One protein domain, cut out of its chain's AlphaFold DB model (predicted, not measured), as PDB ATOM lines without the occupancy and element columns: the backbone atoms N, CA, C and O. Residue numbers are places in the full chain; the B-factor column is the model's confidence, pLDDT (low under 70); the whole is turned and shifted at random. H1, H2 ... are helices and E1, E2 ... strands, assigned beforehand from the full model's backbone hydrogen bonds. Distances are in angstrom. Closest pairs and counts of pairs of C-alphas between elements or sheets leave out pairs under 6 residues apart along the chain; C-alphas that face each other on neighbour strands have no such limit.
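Overview. This is residues 15 to 82 of the 117 residues of an uncharacterized protein of Porticoccaceae bacterium (UniProt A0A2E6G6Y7). Two hairpins make a wide, open V: one arm is a pair of helices, H1 and H2, side by side and running opposite ways, and the other is a slender two-stranded ribbon, E1 and E2, that reaches away from them. Residues 54 to 59, between H2 and E1, make the corner of the V. The printed part has 68 residues with two named helices followed by two named strands, in the order H1 H2 E1 E2; the sheet is E1 - E2, antiparallel, and the class is mixed, helices and strands. The whole is loose, with a radius of gyration of the C-alphas of 15.3 A, and it is only just elongated, with spans of 47 by 31 by 20 A.

Along the chain. Find C-alpha 15 at (14.724, 33.500, 4.870); from there H1 runs through residues 15 to 31, 24.7 A from first to last C-alpha. Next look at residues 37 to 53, which form H2, also 24.7 A long; it ends with C-alpha 53 at (14.779, 35.394, -11.288). Go on to E1, residues 60 to 67, 23.1 A long. Then find E2, residues 73 to 80, 22.5 A long, whose last C-alpha is at (17.610, 55.636, -8.422).

Arrangement. Begin with the helical hairpin of H1 and H2. The two touch, with 14 pairs of C-alphas within 8 A, and the closest C-alphas are those of Ala 31 and Thr 40, 4.8 A apart. Their lines stand at a shallow tilt of 10 degrees, and they run opposite ways. In H1 and H2 every O i to N i+4 pair is within hydrogen-bond range. Move on to E1 and E2, antiparallel neighbours that form a hairpin, with 159 degrees between their directions. Look at N 62 and O 78, 2.8 A apart, and at N 76 and O 64, also 2.8 A apart; both pairs are within hydrogen-bond range. The C-alphas of Ile 61 and Ser 79 face each other at 4.6 A. H1 is apart from E1 and from E2, and H2 is apart from E2.

Size, cuts and confidence. The two C-alphas farthest apart are those of Arg 53 and Asp 70, 47.6 A. The printed part runs from residue 15 to residue 82 and has no cut. The links from H1 to H2 and from E1 to E2 are tight, the link from H2 to E1 is short, and no link is long. The mean pLDDT of the printed part is 82.9; look for values under 70 at residue 35 and at residues 79 to 82.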
ATOM      1  N   GLU A  15      13.383  33.666   4.283       93.06
ATOM      2  CA  GLU A  15      14.724  33.500   4.870       93.06
ATOM      3  C   GLU A  15      15.757  33.222   3.773       93.06
ATOM      4  O   GLU A  15      16.787  33.891   3.678       93.06
ATOM      5  N   THR A  16      15.446  32.301   2.860       91.56
ATOM      6  CA  THR A  16      16.283  32.033   1.687       91.56
ATOM      7  C   THR A  16      16.441  33.284   0.821       91.56
ATOM      8  O   THR A  16      17.535  33.555   0.323       91.56
ATOM      9  N   LYS A  17      15.376  34.081   0.653       90.75
ATOM     10  CA  LYS A  17      15.415  35.330  -0.121       90.75
ATOM     11  C   LYS A  17      16.296  36.397   0.530       90.75
ATOM     12  O   LYS A  17      17.004  37.111  -0.183       90.75
ATOM     13  N   GLU A  18      16.262  36.506   1.854       90.88
ATOM     14  CA  GLU A  18      17.125  37.404   2.625       90.88
ATOM     15  C   GLU A  18      18.600  37.035   2.428       90.88
ATOM     16  O   GLU A  18      19.385  37.871   1.979       90.88
ATOM     17  N   ILE A  19      18.948  35.759   2.618       92.75
ATOM     18  CA  ILE A  19      20.317  35.255   2.423       92.75
ATOM     19  C   ILE A  19      20.786  35.462   0.975       92.75
ATOM     20  O   ILE A  19      21.912  35.898   0.736       92.75
ATOM     21  N   LEU A  20      19.926  35.186  -0.012       91.38
ATOM     22  CA  LEU A  20      20.222  35.453  -1.424       91.38
ATOM     23  C   LEU A  20      20.481  36.940  -1.672       91.38
ATOM     24  O   LEU A  20      21.406  37.282  -2.399       91.38
ATOM     25  N   THR A  21      19.701  37.825  -1.054       90.38
ATOM     26  CA  THR A  21      19.892  39.274  -1.187       90.38
ATOM     27  C   THR A  21      21.248  39.701  -0.623       90.38
ATOM     28  O   THR A  21      21.980  40.444  -1.276       90.38
ATOM     29  N   GLU A  22      21.631  39.200   0.553       92.56
ATOM     30  CA  GLU A  22      22.953  39.458   1.138       92.56
ATOM     31  C   GLU A  22      24.091  38.934   0.253       92.56
ATOM     32  O   GLU A  22      25.086  39.627   0.032       92.56
ATOM     33  N   PHE A  23      23.929  37.735  -0.306       92.25
ATOM     34  CA  PHE A  23      24.916  37.136  -1.196       92.25
ATOM     35  C   PHE A  23      25.096  37.931  -2.497       92.25
ATOM     36  O   PHE A  23      26.226  38.172  -2.921       92.25
ATOM     37  N   LEU A  24      24.006  38.395  -3.113       91.94
ATOM     38  CA  LEU A  24      24.069  39.227  -4.320       91.94
ATOM     39  C   LEU A  24      24.707  40.597  -4.028       91.94
ATOM     40  O   LEU A  24      25.465  41.114  -4.849       91.94
ATOM     41  N   ASN A  25      24.502  41.155  -2.830       89.44
ATOM     42  CA  ASN A  25      25.214  42.361  -2.391       89.44
ATOM     43  C   ASN A  25      26.724  42.119  -2.222       89.44
ATOM     44  O   ASN A  25      27.532  42.989  -2.545       89.44
ATOM     45  N   LEU A  26      27.130  40.936  -1.748       90.62
ATOM     46  CA  LEU A  26      28.545  40.561  -1.676       90.62
ATOM     47  C   LEU A  26      29.171  40.452  -3.075       90.62
ATOM     48  O   LEU A  26      30.298  40.906  -3.275       90.62
ATOM     49  N   ILE A  27      28.447  39.874  -4.039       89.38
ATOM     50  CA  ILE A  27      28.890  39.795  -5.440       89.38
ATOM     51  C   ILE A  27      29.065  41.194  -6.038       89.38
ATOM     52  O   ILE A  27      30.028  41.420  -6.768       89.38
ATOM     53  N   GLU A  28      28.200  42.148  -5.687       87.81
ATOM     54  CA  GLU A  28      28.346  43.539  -6.123       87.81
ATOM     55  C   GLU A  28      29.668  44.148  -5.628       87.81
ATOM     56  O   GLU A  28      30.436  44.695  -6.416       87.81
ATOM     57  N   GLY A  29      30.008  43.946  -4.351       85.88
ATOM     58  CA  GLY A  29      31.308  44.363  -3.813       85.88
ATOM     59  C   GLY A  29      32.502  43.627  -4.441       85.88
ATOM     60  O   GLY A  29      33.599  44.174  -4.516       85.88
ATOM     61  N   LEU A  30      32.311  42.395  -4.929       86.88
ATOM     62  CA  LEU A  30      33.336  41.665  -5.684       86.88
ATOM     63  C   LEU A  30      33.533  42.237  -7.097       86.88
ATOM     64  O   LEU A  30      34.647  42.160  -7.627       86.88
ATOM     65  N   ALA A  31      32.491  42.810  -7.703       86.31
ATOM     66  CA  ALA A  31      32.580  43.475  -9.002       86.31
ATOM     67  C   ALA A  31      33.498  44.702  -8.954       86.31
ATOM     68  O   ALA A  31      34.269  44.917  -9.892       86.31
ATOM     69  N   ASP A  32      33.503  45.428  -7.834       83.62
ATOM     70  CA  ASP A  32      34.409  46.562  -7.595       83.62
ATOM     71  C   ASP A  32      35.888  46.151  -7.517       83.62
ATOM     72  O   ASP A  32      36.780  46.969  -7.739       83.62
ATOM     73  N   LEU A  33      36.168  44.884  -7.196       85.81
ATOM     74  CA  LEU A  33      37.531  44.351  -7.108       85.81
ATOM     75  C   LEU A  33      38.065  43.836  -8.451       85.81
ATOM     76  O   LEU A  33      39.251  43.504  -8.541       85.81
ATOM     77  N   GLN A  34      37.216  43.720  -9.476       85.44
ATOM     78  CA  GLN A  34      37.663  43.256 -10.785       85.44
ATOM     79  C   GLN A  34      38.585  44.295 -11.432       85.44
ATOM     80  O   GLN A  34      38.388  45.500 -11.319       85.44
ATOM     81  N   MET A  35      39.630  43.816 -12.110       65.94
ATOM     82  CA  MET A  35      40.656  44.688 -12.696       65.94
ATOM     83  C   MET A  35      40.248  45.303 -14.037       65.94
ATOM     84  O   MET A  35      40.919  46.221 -14.506       65.94
ATOM     85  N   THR A  36      39.215  44.767 -14.686       82.25
ATOM     86  CA  THR A  36      38.781  45.189 -16.018       82.25
ATOM     87  C   THR A  36      37.324  45.621 -15.994       82.25
ATOM     88  O   THR A  36      36.460  44.863 -15.559       82.25
ATOM     89  N   ASP A  37      37.055  46.804 -16.548       81.19
ATOM     90  CA  ASP A  37      35.708  47.388 -16.619       81.19
ATOM     91  C   ASP A  37      34.697  46.444 -17.298       81.19
ATOM     92  O   ASP A  37      33.547  46.357 -16.882       81.19
ATOM     93  N   GLU A  38      35.139  45.664 -18.294       85.38
ATOM     94  CA  GLU A  38      34.315  44.642 -18.955       85.38
ATOM     95  C   GLU A  38      33.860  43.538 -17.987       85.38
ATOM     96  O   GLU A  38      32.688  43.178 -17.973       85.38
ATOM     97  N   ALA A  39      34.759  43.036 -17.131       82.06
ATOM     98  CA  ALA A  39      34.423  41.981 -16.175       82.06
ATOM     99  C   ALA A  39      33.533  42.510 -15.042       82.06
ATOM    100  O   ALA A  39      32.649  41.797 -14.568       82.06
ATOM    101  N   THR A  40      33.742  43.762 -14.625       85.19
ATOM    102  CA  THR A  40      32.864  44.448 -13.674       85.19
ATOM    103  C   THR A  40      31.443  44.565 -14.230       85.19
ATOM    104  O   THR A  40      30.492  44.170 -13.556       85.19
ATOM    105  N   ASP A  41      31.289  45.061 -15.461       83.94
ATOM    106  CA  ASP A  41      29.984  45.225 -16.109       83.94
ATOM    107  C   ASP A  41      29.264  43.879 -16.292       83.94
ATOM    108  O   ASP A  41      28.075  43.764 -15.983       83.94
ATOM    109  N   GLU A  42      29.969  42.838 -16.748       84.62
ATOM    110  CA  GLU A  42      29.389  41.500 -16.910       84.62
ATOM    111  C   GLU A  42      28.952  40.885 -15.579       84.62
ATOM    112  O   GLU A  42      27.867  40.302 -15.495       84.62
ATOM    113  N   LEU A  43      29.763  41.033 -14.525       87.12
ATOM    114  CA  LEU A  43      29.430  40.495 -13.210       87.12
ATOM    115  C   LEU A  43      28.195  41.190 -12.628       87.12
ATOM    116  O   LEU A  43      27.321  40.511 -12.092       87.12
ATOM    117  N   ARG A  44      28.073  42.512 -12.801       88.62
ATOM    118  CA  ARG A  44      26.887  43.283 -12.386       88.62
ATOM    119  C   ARG A  44      25.633  42.891 -13.161       88.62
ATOM    120  O   ARG A  44      24.569  42.739 -12.563       88.62
ATOM    121  N   LEU A  45      25.743  42.691 -14.476       88.06
ATOM    122  CA  LEU A  45      24.628  42.218 -15.302       88.06
ATOM    123  C   LEU A  45      24.159  40.829 -14.858       88.06
ATOM    124  O   LEU A  45      22.965  40.626 -14.645       88.06
ATOM    125  N   LEU A  46      25.090  39.897 -14.642       88.06
ATOM    126  CA  LEU A  46      24.766  38.558 -14.156       88.06
ATOM    127  C   LEU A  46      24.126  38.601 -12.760       88.06
ATOM    128  O   LEU A  46      23.151  37.893 -12.513       88.06
ATOM    129  N   ASN A  47      24.649  39.441 -11.864       90.00
ATOM    130  CA  ASN A  47      24.117  39.638 -10.515       90.00
ATOM    131  C   ASN A  47      22.645  40.088 -10.568       90.00
ATOM    132  O   ASN A  47      21.778  39.484  -9.929       90.00
ATOM    133  N   ARG A  48      22.347  41.080 -11.421       88.75
ATOM    134  CA  ARG A  48      20.989  41.595 -11.656       88.75
ATOM    135  C   ARG A  48      20.055  40.540 -12.248       88.75
ATOM    136  O   ARG A  48      18.951  40.351 -11.738       88.75
ATOM    137  N   ASP A  49      20.510  39.810 -13.265       87.19
ATOM    138  CA  ASP A  49      19.736  38.743 -13.912       87.19
ATOM    139  C   ASP A  49      19.380  37.614 -12.938       87.19
ATOM    140  O   ASP A  49      18.261  37.094 -12.963       87.19
ATOM    141  N   VAL A  50      20.316  37.226 -12.065       88.62
ATOM    142  CA  VAL A  50      20.065  36.216 -11.032       88.62
ATOM    143  C   VAL A  50      19.035  36.734 -10.036       88.62
ATOM    144  O   VAL A  50      18.026  36.064  -9.827       88.62
ATOM    145  N   GLY A  51      19.216  37.929  -9.468       87.88
ATOM    146  CA  GLY A  51      18.259  38.461  -8.496       87.88
ATOM    147  C   GLY A  51      16.854  38.665  -9.077       87.88
ATOM    148  O   GLY A  51      15.871  38.326  -8.415       87.88
ATOM    149  N   ALA A  52      16.734  39.081 -10.344       87.38
ATOM    150  CA  ALA A  52      15.446  39.202 -11.031       87.38
ATOM    151  C   ALA A  52      14.684  37.864 -11.094       87.38
ATOM    152  O   ALA A  52      13.471  37.831 -10.877       87.38
ATOM    153  N   ARG A  53      15.387  36.738 -11.299       87.06
ATOM    154  CA  ARG A  53      14.779  35.394 -11.288       87.06
ATOM    155  C   ARG A  53      14.234  34.989  -9.920       87.06
ATOM    156  O   ARG A  53      13.355  34.140  -9.868       87.06
ATOM    157  N   PHE A  54      14.705  35.590  -8.830       88.69
ATOM    158  CA  PHE A  54      14.198  35.356  -7.469       88.69
ATOM    159  C   PHE A  54      13.306  36.506  -6.959       88.69
ATOM    160  O   PHE A  54      12.949  36.560  -5.780       88.69
ATOM    161  N   GLY A  55      12.932  37.448  -7.837       84.62
ATOM    162  CA  GLY A  55      12.114  38.609  -7.485       84.62
ATOM    163  C   GLY A  55      12.794  39.553  -6.487       84.62
ATOM    164  O   GLY A  55      12.123  40.089  -5.601       84.62
ATOM    165  N   ILE A  56      14.119  39.688  -6.571       86.44
ATOM    166  CA  ILE A  56      14.931  40.613  -5.776       86.44
ATOM    167  C   ILE A  56      15.076  41.917  -6.569       86.44
ATOM    168  O   ILE A  56      15.498  41.907  -7.722       86.44
ATOM    169  N   GLU A  57      14.690  43.037  -5.956       81.69
ATOM    170  CA  GLU A  57      14.799  44.366  -6.564       81.69
ATOM    171  C   GLU A  57      16.190  44.958  -6.321       81.69
ATOM    172  O   GLU A  57      16.626  45.073  -5.174       81.69
ATOM    173  N   PHE A  58      16.848  45.414  -7.386       76.88
ATOM    174  CA  PHE A  58      18.089  46.178  -7.290       76.88
ATOM    175  C   PHE A  58      17.798  47.679  -7.217       76.88
ATOM    176  O   PHE A  58      16.773  48.168  -7.701       76.88
ATOM    177  N   ARG A  59      18.693  48.422  -6.562       73.56
ATOM    178  CA  ARG A  59      18.653  49.886  -6.516       73.56
ATOM    179  C   ARG A  59      20.053  50.430  -6.679       73.56
ATOM    180  O   ARG A  59      20.933  50.085  -5.894       73.56
ATOM    181  N   ASP A  60      20.211  51.354  -7.615       72.06
ATOM    182  CA  ASP A  60      21.470  52.059  -7.785       72.06
ATOM    183  C   ASP A  60      21.558  53.205  -6.776       72.06
ATOM    184  O   ASP A  60      20.724  54.119  -6.739       72.06
ATOM    185  N   ILE A  61      22.576  53.132  -5.918       71.00
ATOM    186  CA  ILE A  61      22.885  54.148  -4.915       71.00
ATOM    187  C   ILE A  61      24.151  54.873  -5.355       71.00
ATOM    188  O   ILE A  61      25.240  54.309  -5.357       71.00
ATOM    189  N   VAL A  62      24.010  56.153  -5.687       73.75
ATOM    190  CA  VAL A  62      25.129  57.040  -6.008       73.75
ATOM    191  C   VAL A  62      25.390  57.943  -4.808       73.75
ATOM    192  O   VAL A  62      24.500  58.677  -4.366       73.75
ATOM    193  N   LEU A  63      26.614  57.898  -4.279       74.06
ATOM    194  CA  LEU A  63      27.080  58.833  -3.257       74.06
ATOM    195  C   LEU A  63      27.889  59.954  -3.909       74.06
ATOM    196  O   LEU A  63      28.915  59.709  -4.535       74.06
ATOM    197  N   GLU A  64      27.448  61.191  -3.711       80.81
ATOM    198  CA  GLU A  64      28.211  62.391  -4.060       80.81
ATOM    199  C   GLU A  64      28.763  63.020  -2.778       80.81
ATOM    200  O   GLU A  64      28.000  63.295  -1.847       80.81
ATOM    201  N   SER A  65      30.074  63.253  -2.717       78.81
ATOM    202  CA  SER A  65      30.714  63.999  -1.632       78.81
ATOM    203  C   SER A  65      31.097  65.403  -2.095       78.81
ATOM    204  O   SER A  65      31.620  65.591  -3.190       78.81
ATOM    205  N   ASP A  66      30.824  66.391  -1.249       83.25
ATOM    206  CA  ASP A  66      31.241  67.785  -1.428       83.25
ATOM    207  C   ASP A  66      31.574  68.394  -0.055       83.25
ATOM    208  O   ASP A  66      31.357  67.753   0.976       83.25
ATOM    209  N   SER A  67      32.086  69.619  -0.020       85.19
ATOM    210  CA  SER A  67      32.292  70.385   1.211       85.19
ATOM    211  C   SER A  67      31.303  71.543   1.289       85.19
ATOM    212  O   SER A  67      31.060  72.238   0.304       85.19
ATOM    213  N   ASP A  68      30.721  71.772   2.465       81.12
ATOM    214  CA  ASP A  68      29.910  72.968   2.690       81.12
ATOM    215  C   ASP A  68      30.772  74.247   2.760       81.12
ATOM    216  O   ASP A  68      32.003  74.213   2.692       81.12
ATOM    217  N   SER A  69      30.118  75.405   2.886       82.75
ATOM    218  CA  SER A  69      30.786  76.711   2.977       82.75
ATOM    219  C   SER A  69      31.744  76.846   4.166       82.75
ATOM    220  O   SER A  69      32.586  77.741   4.154       82.75
ATOM    221  N   ASP A  70      31.623  75.967   5.160       82.88
ATOM    222  CA  ASP A  70      32.436  75.942   6.373       82.88
ATOM    223  C   ASP A  70      33.515  74.840   6.323       82.88
ATOM    224  O   ASP A  70      34.272  74.657   7.278       82.88
ATOM    225  N   GLY A  71      33.633  74.132   5.192       80.50
ATOM    226  CA  GLY A  71      34.630  73.092   4.959       80.50
ATOM    227  C   GLY A  71      34.287  71.731   5.567       80.50
ATOM    228  O   GLY A  71      35.153  70.854   5.583       80.50
ATOM    229  N   ASN A  72      33.059  71.521   6.054       84.00
ATOM    230  CA  ASN A  72      32.640  70.214   6.556       84.00
ATOM    231  C   ASN A  72      32.242  69.295   5.391       84.00
ATOM    232  O   ASN A  72      31.570  69.741   4.455       84.00
ATOM    233  N   PRO A  73      32.597  68.000   5.449       80.19
ATOM    234  CA  PRO A  73      32.218  67.045   4.419       80.19
ATOM    235  C   PRO A  73      30.704  66.806   4.439       80.19
ATOM    236  O   PRO A  73      30.127  66.426   5.461       80.19
ATOM    237  N   ARG A  74      30.064  66.980   3.284       79.69
ATOM    238  CA  ARG A  74      28.659  66.666   3.040       79.69
ATOM    239  C   ARG A  74      28.560  65.500   2.066       79.69
ATOM    240  O   ARG A  74      29.087  65.556   0.961       79.69
ATOM    241  N   PHE A  75      27.808  64.475   2.451       79.94
ATOM    242  CA  PHE A  75      27.491  63.337   1.592       79.94
ATOM    243  C   PHE A  75      26.031  63.430   1.154       79.94
ATOM    244  O   PHE A  75      25.131  63.545   1.986       79.94
ATOM    245  N   THR A  76      25.790  63.395  -0.151       79.06
ATOM    246  CA  THR A  76      24.449  63.358  -0.736       79.06
ATOM    247  C   THR A  76      24.220  61.968  -1.305       79.06
ATOM    248  O   THR A  76      24.922  61.544  -2.219       79.06
ATOM    249  N   VAL A  77      23.232  61.257  -0.764       75.81
ATOM    250  CA  VAL A  77      22.836  59.933  -1.254       75.81
ATOM    251  C   VAL A  77      21.718  60.112  -2.274       75.81
ATOM    252  O   VAL A  77      20.621  60.551  -1.927       75.81
ATOM    253  N   LYS A  78      21.981  59.772  -3.535       76.06
ATOM    254  CA  LYS A  78      20.966  59.698  -4.590       76.06
ATOM    255  C   LYS A  78      20.653  58.227  -4.827       76.06
ATOM    256  O   LYS A  78      21.534  57.469  -5.211       76.06
ATOM    257  N   SER A  79      19.412  57.819  -4.575       66.75
ATOM    258  CA  SER A  79      18.938  56.487  -4.963       66.75
ATOM    259  C   SER A  79      18.089  56.598  -6.219       66.75
ATOM    260  O   SER A  79      17.158  57.407  -6.278       66.75
ATOM    261  N   TYR A  80      18.412  55.792  -7.221       62.22
ATOM    262  CA  TYR A  80      17.610  55.636  -8.422       62.22
ATOM    263  C   TYR A  80      16.878  54.294  -8.311       62.22
ATOM    264  O   TYR A  80      17.484  53.258  -8.046       62.22
ATOM    265  N   ARG A  81      15.549  54.315  -8.447       55.19
ATOM    266  CA  ARG A  81      14.796  53.104  -8.799       55.19
ATOM    267  C   ARG A  81      14.887  53.004 -10.309       55.19
ATOM    268  O   ARG A  81      14.562  53.995 -10.967       55.19
ATOM    269  N   ASP A  82      15.366  51.878 -10.819       54.06
ATOM    270  CA  ASP A  82      15.559  51.686 -12.250       54.06
ATOM    271  C   ASP A  82      14.311  52.125 -13.025       54.06
ATOM    272  O   ASP A  82      13.189  51.683 -12.768       54.06
TER     273      ASP A  82